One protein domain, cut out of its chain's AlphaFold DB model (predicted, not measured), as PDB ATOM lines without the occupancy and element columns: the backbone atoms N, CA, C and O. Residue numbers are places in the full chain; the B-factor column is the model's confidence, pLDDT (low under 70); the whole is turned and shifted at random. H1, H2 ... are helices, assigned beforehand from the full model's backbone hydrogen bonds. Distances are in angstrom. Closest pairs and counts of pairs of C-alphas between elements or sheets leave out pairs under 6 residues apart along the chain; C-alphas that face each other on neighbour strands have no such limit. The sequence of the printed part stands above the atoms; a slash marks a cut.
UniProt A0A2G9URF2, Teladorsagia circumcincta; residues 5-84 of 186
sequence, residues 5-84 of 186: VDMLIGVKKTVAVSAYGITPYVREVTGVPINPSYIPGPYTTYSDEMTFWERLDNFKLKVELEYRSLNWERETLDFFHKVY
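AT A GLANCE: This is residues 5 to 84 of the 186 residues of a protein of Teladorsagia circumcincta (UniProt A0A2G9URF2). One long, straight helix, H3, makes the longest axis, and a loose, looping chain with two short helices, H1 and H2, is strung out to one side of it. Residues 31 to 51 loop beside the first part of H3, H2 sits opposite its middle, and H1 lies far off; residues 7 to 12 and 71 to 84 stick out free. The printed part has 80 residues with three named helices, H1, H2 and H3 in chain order, and no named strand: all helix. It is loose, with a radius of gyration of the C-alphas of 16.2 A, and flat, spanning 46 by 40 by 18 A.

HOW THE PARTS SIT: Start at H1, residues 5 to 8, which touches no helix. Go on to H2, residues 24 to 30, which is apart from H1. Then look at H3, residues 52 to 83: H2 and H3 are only just apart, their closest C-alphas 8.1 A from each other, while H1 and H3 are apart. In H2 and H3 every O i to N i+4 pair is within hydrogen-bond range; H1 is too short for such a pair.

IN THESE COORDINATES: Find C-alpha 5 at (262.480, 230.507, 208.914), where H1 begins; it ends at Leu 8. H2 runs from Pro 24 to Thr 30, 9.9 A. Find C-alpha 52 at (223.715, 232.792, 208.459); from there H3 runs 46.1 A to C-alpha 83 at (254.164, 208.077, 232.644).

THE WHOLE: The two farthest C-alphas, of Thr 51 and Tyr 84, are 48.2 A apart. The printed part has no cut. Both links are long: 15 residues from H1 to H2 and 21 from H2 to H3. Mean pLDDT of the printed part is 73.2; look for values under 70 in 35 residues, among them 5 to 8 and 12 to 38.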
ATOM      1  N   VAL A   5     261.183 230.829 209.544       58.41
ATOM      2  CA  VAL A   5     262.480 230.507 208.914       58.41
ATOM      3  C   VAL A   5     262.353 230.378 207.397       58.41
ATOM      4  O   VAL A   5     263.242 230.810 206.673       58.41
ATOM      5  N   ASP A   6     261.241 229.838 206.911       59.88
ATOM      6  CA  ASP A   6     260.887 229.715 205.493       59.88
ATOM      7  C   ASP A   6     260.691 231.082 204.812       59.88
ATOM      8  O   ASP A   6     261.206 231.293 203.709       59.88
ATOM      9  N   MET A   7     260.061 232.046 205.497       59.28
ATOM     10  CA  MET A   7     260.002 233.441 205.034       59.28
ATOM     11  C   MET A   7     261.391 234.094 204.960       59.28
ATOM     12  O   MET A   7     261.679 234.812 204.000       59.28
ATOM     13  N   LEU A   8     262.265 233.831 205.937       59.12
ATOM     14  CA  LEU A   8     263.622 234.393 205.987       59.12
ATOM     15  C   LEU A   8     264.531 233.889 204.854       59.12
ATOM     16  O   LEU A   8     265.408 234.627 204.412       59.12
ATOM     17  N   ILE A   9     264.315 232.669 204.354       74.62
ATOM     18  CA  ILE A   9     265.084 232.092 203.235       74.62
ATOM     19  C   ILE A   9     264.393 232.254 201.869       74.62
ATOM     20  O   ILE A   9     264.834 231.675 200.876       74.62
ATOM     21  N   GLY A  10     263.321 233.050 201.790       75.19
ATOM     22  CA  GLY A  10     262.672 233.418 200.529       75.19
ATOM     23  C   GLY A  10     261.759 232.346 199.921       75.19
ATOM     24  O   GLY A  10     261.428 232.432 198.733       75.19
ATOM     25  N   VAL A  11     261.319 231.351 200.699       70.81
ATOM     26  CA  VAL A  11     260.310 230.382 200.244       70.81
ATOM     27  C   VAL A  11     258.954 231.088 200.187       70.81
ATOM     28  O   VAL A  11     258.370 231.449 201.200       70.81
ATOM     29  N   LYS A  12     258.447 231.320 198.968       60.53
ATOM     30  CA  LYS A  12     257.205 232.086 198.735       60.53
ATOM     31  C   LYS A  12     255.918 231.266 198.874       60.53
ATOM     32  O   LYS A  12     254.840 231.850 198.932       60.53
ATOM     33  N   LYS A  13     256.005 229.935 198.818       64.19
ATOM     34  CA  LYS A  13     254.851 229.026 198.831       64.19
ATOM     35  C   LYS A  13     255.196 227.784 199.645       64.19
ATOM     36  O   LYS A  13     256.072 227.023 199.239       64.19
ATOM     37  N   THR A  14     254.481 227.575 200.743       65.38
ATOM     38  CA  THR A  14     254.645 226.415 201.626       65.38
ATOM     39  C   THR A  14     253.459 225.476 201.428       65.38
ATOM     40  O   THR A  14     252.314 225.852 201.663       65.38
ATOM     41  N   VAL A  15     253.721 224.249 200.969       64.19
ATOM     42  CA  VAL A  15     252.714 223.179 200.897       64.19
ATOM     43  C   VAL A  15     252.921 222.282 202.110       64.19
ATOM     44  O   VAL A  15     253.941 221.601 202.194       64.19
ATOM     45  N   ALA A  16     251.976 222.276 203.053       61.03
ATOM     46  CA  ALA A  16     251.999 221.311 204.148       61.03
ATOM     47  C   ALA A  16     251.083 220.130 203.840       61.03
ATOM     48  O   ALA A  16     249.923 220.297 203.468       61.03
ATOM     49  N   VAL A  17     251.614 218.931 204.053       57.94
ATOM     50  CA  VAL A  17     250.862 217.682 203.998       57.94
ATOM     51  C   VAL A  17     250.773 217.164 205.425       57.94
ATOM     52  O   VAL A  17     251.790 217.000 206.093       57.94
ATOM     53  N   SER A  18     249.557 216.937 205.910       57.34
ATOM     54  CA  SER A  18     249.316 216.443 207.263       57.34
ATOM     55  C   SER A  18     248.564 215.120 207.187       57.34
ATOM     56  O   SER A  18     247.566 215.010 206.481       57.34
ATOM     57  N   ALA A  19     249.056 214.116 207.920       53.12
ATOM     58  CA  ALA A  19     248.399 212.812 208.057       53.12
ATOM     59  C   ALA A  19     247.103 212.889 208.887       53.12
ATOM     60  O   ALA A  19     246.311 211.955 208.894       53.12
ATOM     61  N   TYR A  20     246.908 214.001 209.593       53.16
ATOM     62  CA  TYR A  20     245.693 214.369 210.309       53.16
ATOM     63  C   TYR A  20     245.100 215.623 209.649       53.16
ATOM     64  O   TYR A  20     245.832 216.354 208.979       53.16
ATOM     65  N   GLY A  21     243.806 215.915 209.821       57.28
ATOM     66  CA  GLY A  21     243.224 217.168 209.315       57.28
ATOM     67  C   GLY A  21     244.073 218.386 209.713       57.28
ATOM     68  O   GLY A  21     244.780 218.337 210.718       57.28
ATOM     69  N   ILE A  22     244.054 219.462 208.917       61.56
ATOM     70  CA  ILE A  22     244.949 220.614 209.125       61.56
ATOM     71  C   ILE A  22     244.793 221.129 210.568       61.56
ATOM     72  O   ILE A  22     243.755 221.703 210.905       61.56
ATOM     73  N   THR A  23     245.795 220.909 211.423       60.72
ATOM     74  CA  THR A  23     245.779 221.329 212.833       60.72
ATOM     75  C   THR A  23     246.019 222.836 212.945       60.72
ATOM     76  O   THR A  23     246.565 223.420 212.006       60.72
ATOM     77  N   PRO A  24     245.658 223.497 214.063       61.03
ATOM     78  CA  PRO A  24     245.932 224.924 214.253       61.03
ATOM     79  C   PRO A  24     247.399 225.298 213.994       61.03
ATOM     80  O   PRO A  24     247.664 226.266 213.288       61.03
ATOM     81  N   TYR A  25     248.343 224.462 214.442       62.56
ATOM     82  CA  TYR A  25     249.773 224.647 214.187       62.56
ATOM     83  C   TYR A  25     250.126 224.603 212.692       62.56
ATOM     84  O   TYR A  25     250.816 225.481 212.185       62.56
ATOM     85  N   VAL A  26     249.617 223.610 211.950       64.50
ATOM     86  CA  VAL A  26     249.872 223.519 210.501       64.50
ATOM     87  C   VAL A  26     249.292 224.734 209.771       64.50
ATOM     88  O   VAL A  26     249.874 225.192 208.792       64.50
ATOM     89  N   ARG A  27     248.181 225.303 210.252       65.69
ATOM     90  CA  ARG A  27     247.562 226.514 209.681       65.69
ATOM     91  C   ARG A  27     248.400 227.761 209.927       65.69
ATOM     92  O   ARG A  27     248.582 228.539 208.999       65.69
ATOM     93  N   GLU A  28     248.932 227.918 211.136       66.69
ATOM     94  CA  GLU A  28     249.837 229.021 211.482       66.69
ATOM     95  C   GLU A  28     251.086 229.010 210.592       66.69
ATOM     96  O   GLU A  28     251.476 230.046 210.061       66.69
ATOM     97  N   VAL A  29     251.650 227.825 210.346       65.19
ATOM     98  CA  VAL A  29     252.841 227.654 209.501       65.19
ATOM     99  C   VAL A  29     252.537 227.815 208.008       65.19
ATOM    100  O   VAL A  29     253.386 228.268 207.250       65.19
ATOM    101  N   THR A  30     251.338 227.450 207.553       68.50
ATOM    102  CA  THR A  30     250.972 227.544 206.126       68.50
ATOM    103  C   THR A  30     250.296 228.855 205.740       68.50
ATOM    104  O   THR A  30     250.119 229.113 204.551       68.50
ATOM    105  N   GLY A  31     249.889 229.672 206.714       67.06
ATOM    106  CA  GLY A  31     249.176 230.925 206.477       67.06
ATOM    107  C   GLY A  31     247.785 230.748 205.865       67.06
ATOM    108  O   GLY A  31     247.265 231.692 205.275       67.06
ATOM    109  N   VAL A  32     247.173 229.560 205.967       65.38
ATOM    110  CA  VAL A  32     245.835 229.299 205.412       65.38
ATOM    111  C   VAL A  32     244.770 229.896 206.348       65.38
ATOM    112  O   VAL A  32     244.585 229.378 207.455       65.38
ATOM    113  N   PRO A  33     244.042 230.960 205.943       62.00
ATOM    114  CA  PRO A  33     243.018 231.561 206.787       62.00
ATOM    115  C   PRO A  33     241.823 230.616 206.929       62.00
ATOM    116  O   PRO A  33     241.306 230.078 205.950       62.00
ATOM    117  N   ILE A  34     241.359 230.421 208.164       63.12
ATOM    118  CA  ILE A  34     240.164 229.624 208.440       63.12
ATOM    119  C   ILE A  34     238.981 230.565 208.482       63.12
ATOM    120  O   ILE A  34     238.845 231.356 209.412       63.12
ATOM    121  N   ASN A  35     238.081 230.396 207.529       69.88
ATOM    122  CA  ASN A  35     236.802 231.073 207.536       69.88
ATOM    123  C   ASN A  35     235.728 230.026 207.851       69.88
ATOM    124  O   ASN A  35     235.100 229.516 206.927       69.88
ATOM    125  N   PRO A  36     235.516 229.659 209.135       65.19
ATOM    126  CA  PRO A  36     234.478 228.693 209.521       65.19
ATOM    127  C   PRO A  36     233.085 229.175 209.109       65.19
ATOM    128  O   PRO A  36     232.174 228.388 208.915       65.19
ATOM    129  N   SER A  37     232.919 230.476 208.888       66.25
ATOM    130  CA  SER A  37     231.697 231.006 208.309       66.25
ATOM    131  C   SER A  37     231.538 230.686 206.824       66.25
ATOM    132  O   SER A  37     230.461 230.933 206.334       66.25
ATOM    133  N   TYR A  38     232.533 230.197 206.079       69.44
ATOM    134  CA  TYR A  38     232.461 229.992 204.618       69.44
ATOM    135  C   TYR A  38     232.825 228.575 204.158       69.44
ATOM    136  O   TYR A  38     232.565 228.239 203.010       69.44
ATOM    137  N   ILE A  39     233.415 227.753 205.028       79.50
ATOM    138  CA  ILE A  39     233.806 226.375 204.715       79.50
ATOM    139  C   ILE A  39     233.079 225.442 205.684       79.50
ATOM    140  O   ILE A  39     233.295 225.587 206.893       79.50
ATOM    141  N   PRO A  40     232.252 224.498 205.204       79.12
ATOM    142  CA  PRO A  40     231.547 223.557 206.067       79.12
ATOM    143  C   PRO A  40     232.534 222.703 206.870       79.12
ATOM    144  O   PRO A  40     233.582 222.275 206.381       79.12
ATOM    145  N   GLY A  41     232.227 222.500 208.147       77.00
ATOM    146  CA  GLY A  41     233.048 221.725 209.065       77.00
ATOM    147  C   GLY A  41     233.030 220.236 208.710       77.00
ATOM    148  O   GLY A  41     232.045 219.754 208.147       77.00
ATOM    149  N   PRO A  42     234.073 219.473 209.092       70.12
ATOM    150  CA  PRO A  42     234.264 218.073 208.687       70.12
ATOM    151  C   PRO A  42     233.163 217.098 209.146       70.12
ATOM    152  O   PRO A  42     233.167 215.945 208.729       70.12
ATOM    153  N   TYR A  43     232.233 217.545 209.995       76.62
ATOM    154  CA  TYR A  43     231.108 216.756 210.509       76.62
ATOM    155  C   TYR A  43     229.741 217.372 210.191       76.62
ATOM    156  O   TYR A  43     228.724 216.885 210.676       76.62
ATOM    157  N   THR A  44     229.711 218.448 209.404       80.12
ATOM    158  CA  THR A  44     228.463 219.077 208.964       80.12
ATOM    159  C   THR A  44     228.036 218.509 207.616       80.12
ATOM    160  O   THR A  44     228.874 218.122 206.805       80.12
ATOM    161  N   THR A  45     226.731 218.479 207.359       85.19
ATOM    162  CA  THR A  45     226.166 218.150 206.040       85.19
ATOM    163  C   THR A  45     226.003 219.391 205.155       85.19
ATOM    164  O   THR A  45     225.310 219.330 204.142       85.19
ATOM    165  N   TYR A  46     226.573 220.528 205.563       87.19
ATOM    166  CA  TYR A  46     226.413 221.810 204.885       87.19
ATOM    167  C   TYR A  46     227.277 221.881 203.617       87.19
ATOM    168  O   TYR A  46     228.338 221.257 203.540       87.19
ATOM    169  N   SER A  47     226.829 222.658 202.630       82.62
ATOM    170  CA  SER A  47     227.630 223.019 201.456       82.62
ATOM    171  C   SER A  47     228.413 224.318 201.701       82.62
ATOM    172  O   SER A  47     228.439 224.864 202.805       82.62
ATOM    173  N   ASP A  48     229.086 224.821 200.672       79.88
ATOM    174  CA  ASP A  48     229.662 226.168 200.630       79.88
ATOM    175  C   ASP A  48     228.592 227.285 200.658       79.88
ATOM    176  O   ASP A  48     228.850 228.401 201.132       79.88
ATOM    177  N   GLU A  49     227.356 226.972 200.260       87.25
ATOM    178  CA  GLU A  49     226.184 227.847 200.377       87.25
ATOM    179  C   GLU A  49     225.462 227.685 201.726       87.25
ATOM    180  O   GLU A  49     224.353 227.172 201.813       87.25
ATOM    181  N   MET A  50     226.085 228.161 202.807       89.75
ATOM    182  CA  MET A  50     225.450 228.198 204.132       89.75
ATOM    183  C   MET A  50     224.637 229.477 204.363       89.75
ATOM    184  O   MET A  50     225.109 230.592 204.097       89.75
ATOM    185  N   THR A  51     223.465 229.334 204.976       92.12
ATOM    186  CA  THR A  51     222.710 230.427 205.603       92.12
ATOM    187  C   THR A  51     223.461 230.988 206.811       92.12
ATOM    188  O   THR A  51     224.337 230.342 207.381       92.12
ATOM    189  N   PHE A  52     223.107 232.195 207.263       90.88
ATOM    190  CA  PHE A  52     223.715 232.792 208.459       90.88
ATOM    191  C   PHE A  52     223.704 231.851 209.679       90.88
ATOM    192  O   PHE A  52     224.700 231.757 210.395       90.88
ATOM    193  N   TRP A  53     222.602 231.127 209.898       90.12
ATOM    194  CA  TRP A  53     222.463 230.226 211.042       90.12
ATOM    195  C   TRP A  53     223.322 228.971 210.915       90.12
ATOM    196  O   TRP A  53     223.950 228.582 211.895       90.12
ATOM    197  N   GLU A  54     223.440 228.401 209.717       89.06
ATOM    198  CA  GLU A  54     224.364 227.289 209.454       89.06
ATOM    199  C   GLU A  54     225.820 227.736 209.611       89.06
ATOM    200  O   GLU A  54     226.628 227.014 210.186       89.06
ATOM    201  N   ARG A  55     226.159 228.972 209.215       88.69
ATOM    202  CA  ARG A  55     227.493 229.556 209.459       88.69
ATOM    203  C   ARG A  55     227.772 229.739 210.949       88.69
ATOM    204  O   ARG A  55     228.905 229.528 211.381       88.69
ATOM    205  N   LEU A  56     226.769 230.144 211.732       89.44
ATOM    206  CA  LEU A  56     226.896 230.294 213.182       89.44
ATOM    207  C   LEU A  56     227.053 228.935 213.874       89.44
ATOM    208  O   LEU A  56     227.880 228.799 214.773       89.44
ATOM    209  N   ASP A  57     226.278 227.940 213.456       88.00
ATOM    210  CA  ASP A  57     226.383 226.569 213.948       88.00
ATOM    211  C   ASP A  57     227.750 225.957 213.606       88.00
ATOM    212  O   ASP A  57     228.468 225.472 214.481       88.00
ATOM    213  N   ASN A  58     228.195 226.125 212.362       86.62
ATOM    214  CA  ASN A  58     229.510 225.684 211.915       86.62
ATOM    215  C   ASN A  58     230.658 226.391 212.662       86.62
ATOM    216  O   ASN A  58     231.664 225.772 213.014       86.62
ATOM    217  N   PHE A  59     230.501 227.684 212.970       86.00
ATOM    218  CA  PHE A  59     231.431 228.419 213.830       86.00
ATOM    219  C   PHE A  59     231.488 227.836 215.248       86.00
ATOM    220  O   PHE A  59     232.584 227.622 215.769       86.00
ATOM    221  N   LYS A  60     230.337 227.536 215.862       86.19
ATOM    222  CA  LYS A  60     230.275 226.916 217.196       86.19
ATOM    223  C   LYS A  60     230.954 225.549 217.212       86.19
ATOM    224  O   LYS A  60     231.806 225.322 218.069       86.19
ATOM    225  N   LEU A  61     230.649 224.687 216.239       83.81
ATOM    226  CA  LEU A  61     231.289 223.378 216.090       83.81
ATOM    227  C   LEU A  61     232.814 223.516 215.993       83.81
ATOM    228  O   LEU A  61     233.556 222.771 216.630       83.81
ATOM    229  N   LYS A  62     233.296 224.499 215.226       81.50
ATOM    230  CA  LYS A  62     234.730 224.769 215.075       81.50
ATOM    231  C   LYS A  62     235.386 225.175 216.399       81.50
ATOM    232  O   LYS A  62     236.443 224.639 216.723       81.50
ATOM    233  N   VAL A  63     234.757 226.065 217.172       83.62
ATOM    234  CA  VAL A  63     235.238 226.458 218.511       83.62
ATOM    235  C   VAL A  63     235.263 225.260 219.461       83.62
ATOM    236  O   VAL A  63     236.243 225.060 220.176       83.62
ATOM    237  N   GLU A  64     234.219 224.434 219.447       85.81
ATOM    238  CA  GLU A  64     234.138 223.247 220.298       85.81
ATOM    239  C   GLU A  64     235.226 222.220 219.960       85.81
ATOM    240  O   GLU A  64     235.890 221.702 220.860       85.81
ATOM    241  N   LEU A  65     235.451 221.943 218.673       80.25
ATOM    242  CA  LEU A  65     236.500 221.026 218.229       80.25
ATOM    243  C   LEU A  65     237.901 221.544 218.573       80.25
ATOM    244  O   LEU A  65     238.738 220.757 219.012       80.25
ATOM    245  N   GLU A  66     238.161 222.847 218.426       78.12
ATOM    246  CA  GLU A  66     239.434 223.450 218.843       78.12
ATOM    247  C   GLU A  66     239.632 223.342 220.359       78.12
ATOM    248  O   GLU A  66     240.698 222.919 220.804       78.12
ATOM    249  N   TYR A  67     238.600 223.630 221.155       82.31
ATOM    250  CA  TYR A  67     238.655 223.476 222.609       82.31
ATOM    251  C   TYR A  67     238.936 222.025 223.024       82.31
ATOM    252  O   TYR A  67     239.824 221.765 223.836       82.31
ATOM    253  N   ARG A  68     238.233 221.060 222.416       82.00
ATOM    254  CA  ARG A  68     238.472 219.625 222.640       82.00
ATOM    255  C   ARG A  68     239.884 219.214 222.234       82.00
ATOM    256  O   ARG A  68     240.516 218.468 222.972       82.00
ATOM    257  N   SER A  69     240.387 219.703 221.100       76.00
ATOM    258  CA  SER A  69     241.744 219.408 220.629       76.00
ATOM    259  C   SER A  69     242.807 219.926 221.597       76.00
ATOM    260  O   SER A  69     243.747 219.199 221.900       76.00
ATOM    261  N   LEU A  70     242.650 221.152 222.107       77.75
ATOM    262  CA  LEU A  70     243.576 221.743 223.078       77.75
ATOM    263  C   LEU A  70     243.550 221.007 224.419       77.75
ATOM    264  O   LEU A  70     244.599 220.768 225.016       77.75
ATOM    265  N   ASN A  71     242.363 220.624 224.895       82.25
ATOM    266  CA  ASN A  71     242.240 219.822 226.111       82.25
ATOM    267  C   ASN A  71     242.848 218.437 225.929       82.25
ATOM    268  O   ASN A  71     243.590 217.989 226.792       82.25
ATOM    269  N   TRP A  72     242.599 217.790 224.791       76.00
ATOM    270  CA  TRP A  72     243.192 216.496 224.481       76.00
ATOM    271  C   TRP A  72     244.718 216.568 224.394       76.00
ATOM    272  O   TRP A  72     245.400 215.696 224.927       76.00
ATOM    273  N   GLU A  73     245.271 217.608 223.767       72.12
ATOM    274  CA  GLU A  73     246.717 217.829 223.717       72.12
ATOM    275  C   GLU A  73     247.293 218.020 225.125       72.12
ATOM    276  O   GLU A  73     248.279 217.371 225.474       72.12
ATOM    277  N   ARG A  74     246.633 218.823 225.969       75.31
ATOM    278  CA  ARG A  74     247.009 219.007 227.377       75.31
ATOM    279  C   ARG A  74     246.962 217.696 228.158       75.31
ATOM    280  O   ARG A  74     247.959 217.328 228.760       75.31
ATOM    281  N   GLU A  75     245.847 216.973 228.118       79.31
ATOM    282  CA  GLU A  75     245.675 215.691 228.812       79.31
ATOM    283  C   GLU A  75     246.691 214.650 228.340       79.31
ATOM    284  O   GLU A  75     247.245 213.902 229.145       79.31
ATOM    285  N   THR A  76     246.967 214.616 227.035       71.69
ATOM    286  CA  THR A  76     247.957 213.714 226.442       71.69
ATOM    287  C   THR A  76     249.361 214.067 226.916       71.69
ATOM    288  O   THR A  76     250.106 213.168 227.300       71.69
ATOM    289  N   LEU A  77     249.719 215.353 226.926       68.69
ATOM    290  CA  LEU A  77     251.004 215.833 227.437       68.69
ATOM    291  C   LEU A  77     251.148 215.568 228.938       68.69
ATOM    292  O   LEU A  77     252.188 215.075 229.365       68.69
ATOM    293  N   ASP A  78     250.108 215.815 229.729       79.12
ATOM    294  CA  ASP A  78     250.096 215.565 231.172       79.12
ATOM    295  C   ASP A  78     250.226 214.070 231.479       79.12
ATOM    296  O   ASP A  78     251.032 213.664 232.320       79.12
ATOM    297  N   PHE A  79     249.488 213.221 230.757       74.50
ATOM    298  CA  PHE A  79     249.647 211.772 230.828       74.50
ATOM    299  C   PHE A  79     251.066 211.352 230.441       74.50
ATOM    300  O   PHE A  79     251.682 210.546 231.139       74.50
ATOM    301  N   PHE A  80     251.602 211.909 229.356       66.94
ATOM    302  CA  PHE A  80     252.942 211.596 228.883       66.94
ATOM    303  C   PHE A  80     254.002 211.985 229.917       66.94
ATOM    304  O   PHE A  80     254.855 211.164 230.236       66.94
ATOM    305  N   HIS A  81     253.911 213.174 230.515       69.75
ATOM    306  CA  HIS A  81     254.794 213.606 231.598       69.75
ATOM    307  C   HIS A  81     254.622 212.764 232.867       69.75
ATOM    308  O   HIS A  81     255.596 212.515 233.570       69.75
ATOM    309  N   LYS A  82     253.412 212.279 233.165       76.31
ATOM    310  CA  LYS A  82     253.164 211.403 234.318       76.31
ATOM    311  C   LYS A  82     253.774 210.012 234.141       76.31
ATOM    312  O   LYS A  82     254.327 209.464 235.090       76.31
ATOM    313  N   VAL A  83     253.639 209.421 232.954       71.81
ATOM    314  CA  VAL A  83     254.164 208.077 232.644       71.81
ATOM    315  C   VAL A  83     255.664 208.118 232.355       71.81
ATOM    316  O   VAL A  83     256.384 207.179 232.691       71.81
ATOM    317  N   TYR A  84     256.140 209.219 231.776       64.88
ATOM    318  CA  TYR A  84     257.535 209.460 231.426       64.88
ATOM    319  C   TYR A  84     258.015 210.775 232.066       64.88
ATOM    320  O   TYR A  84     258.235 211.765 231.364       64.88
TER     321      TYR A  84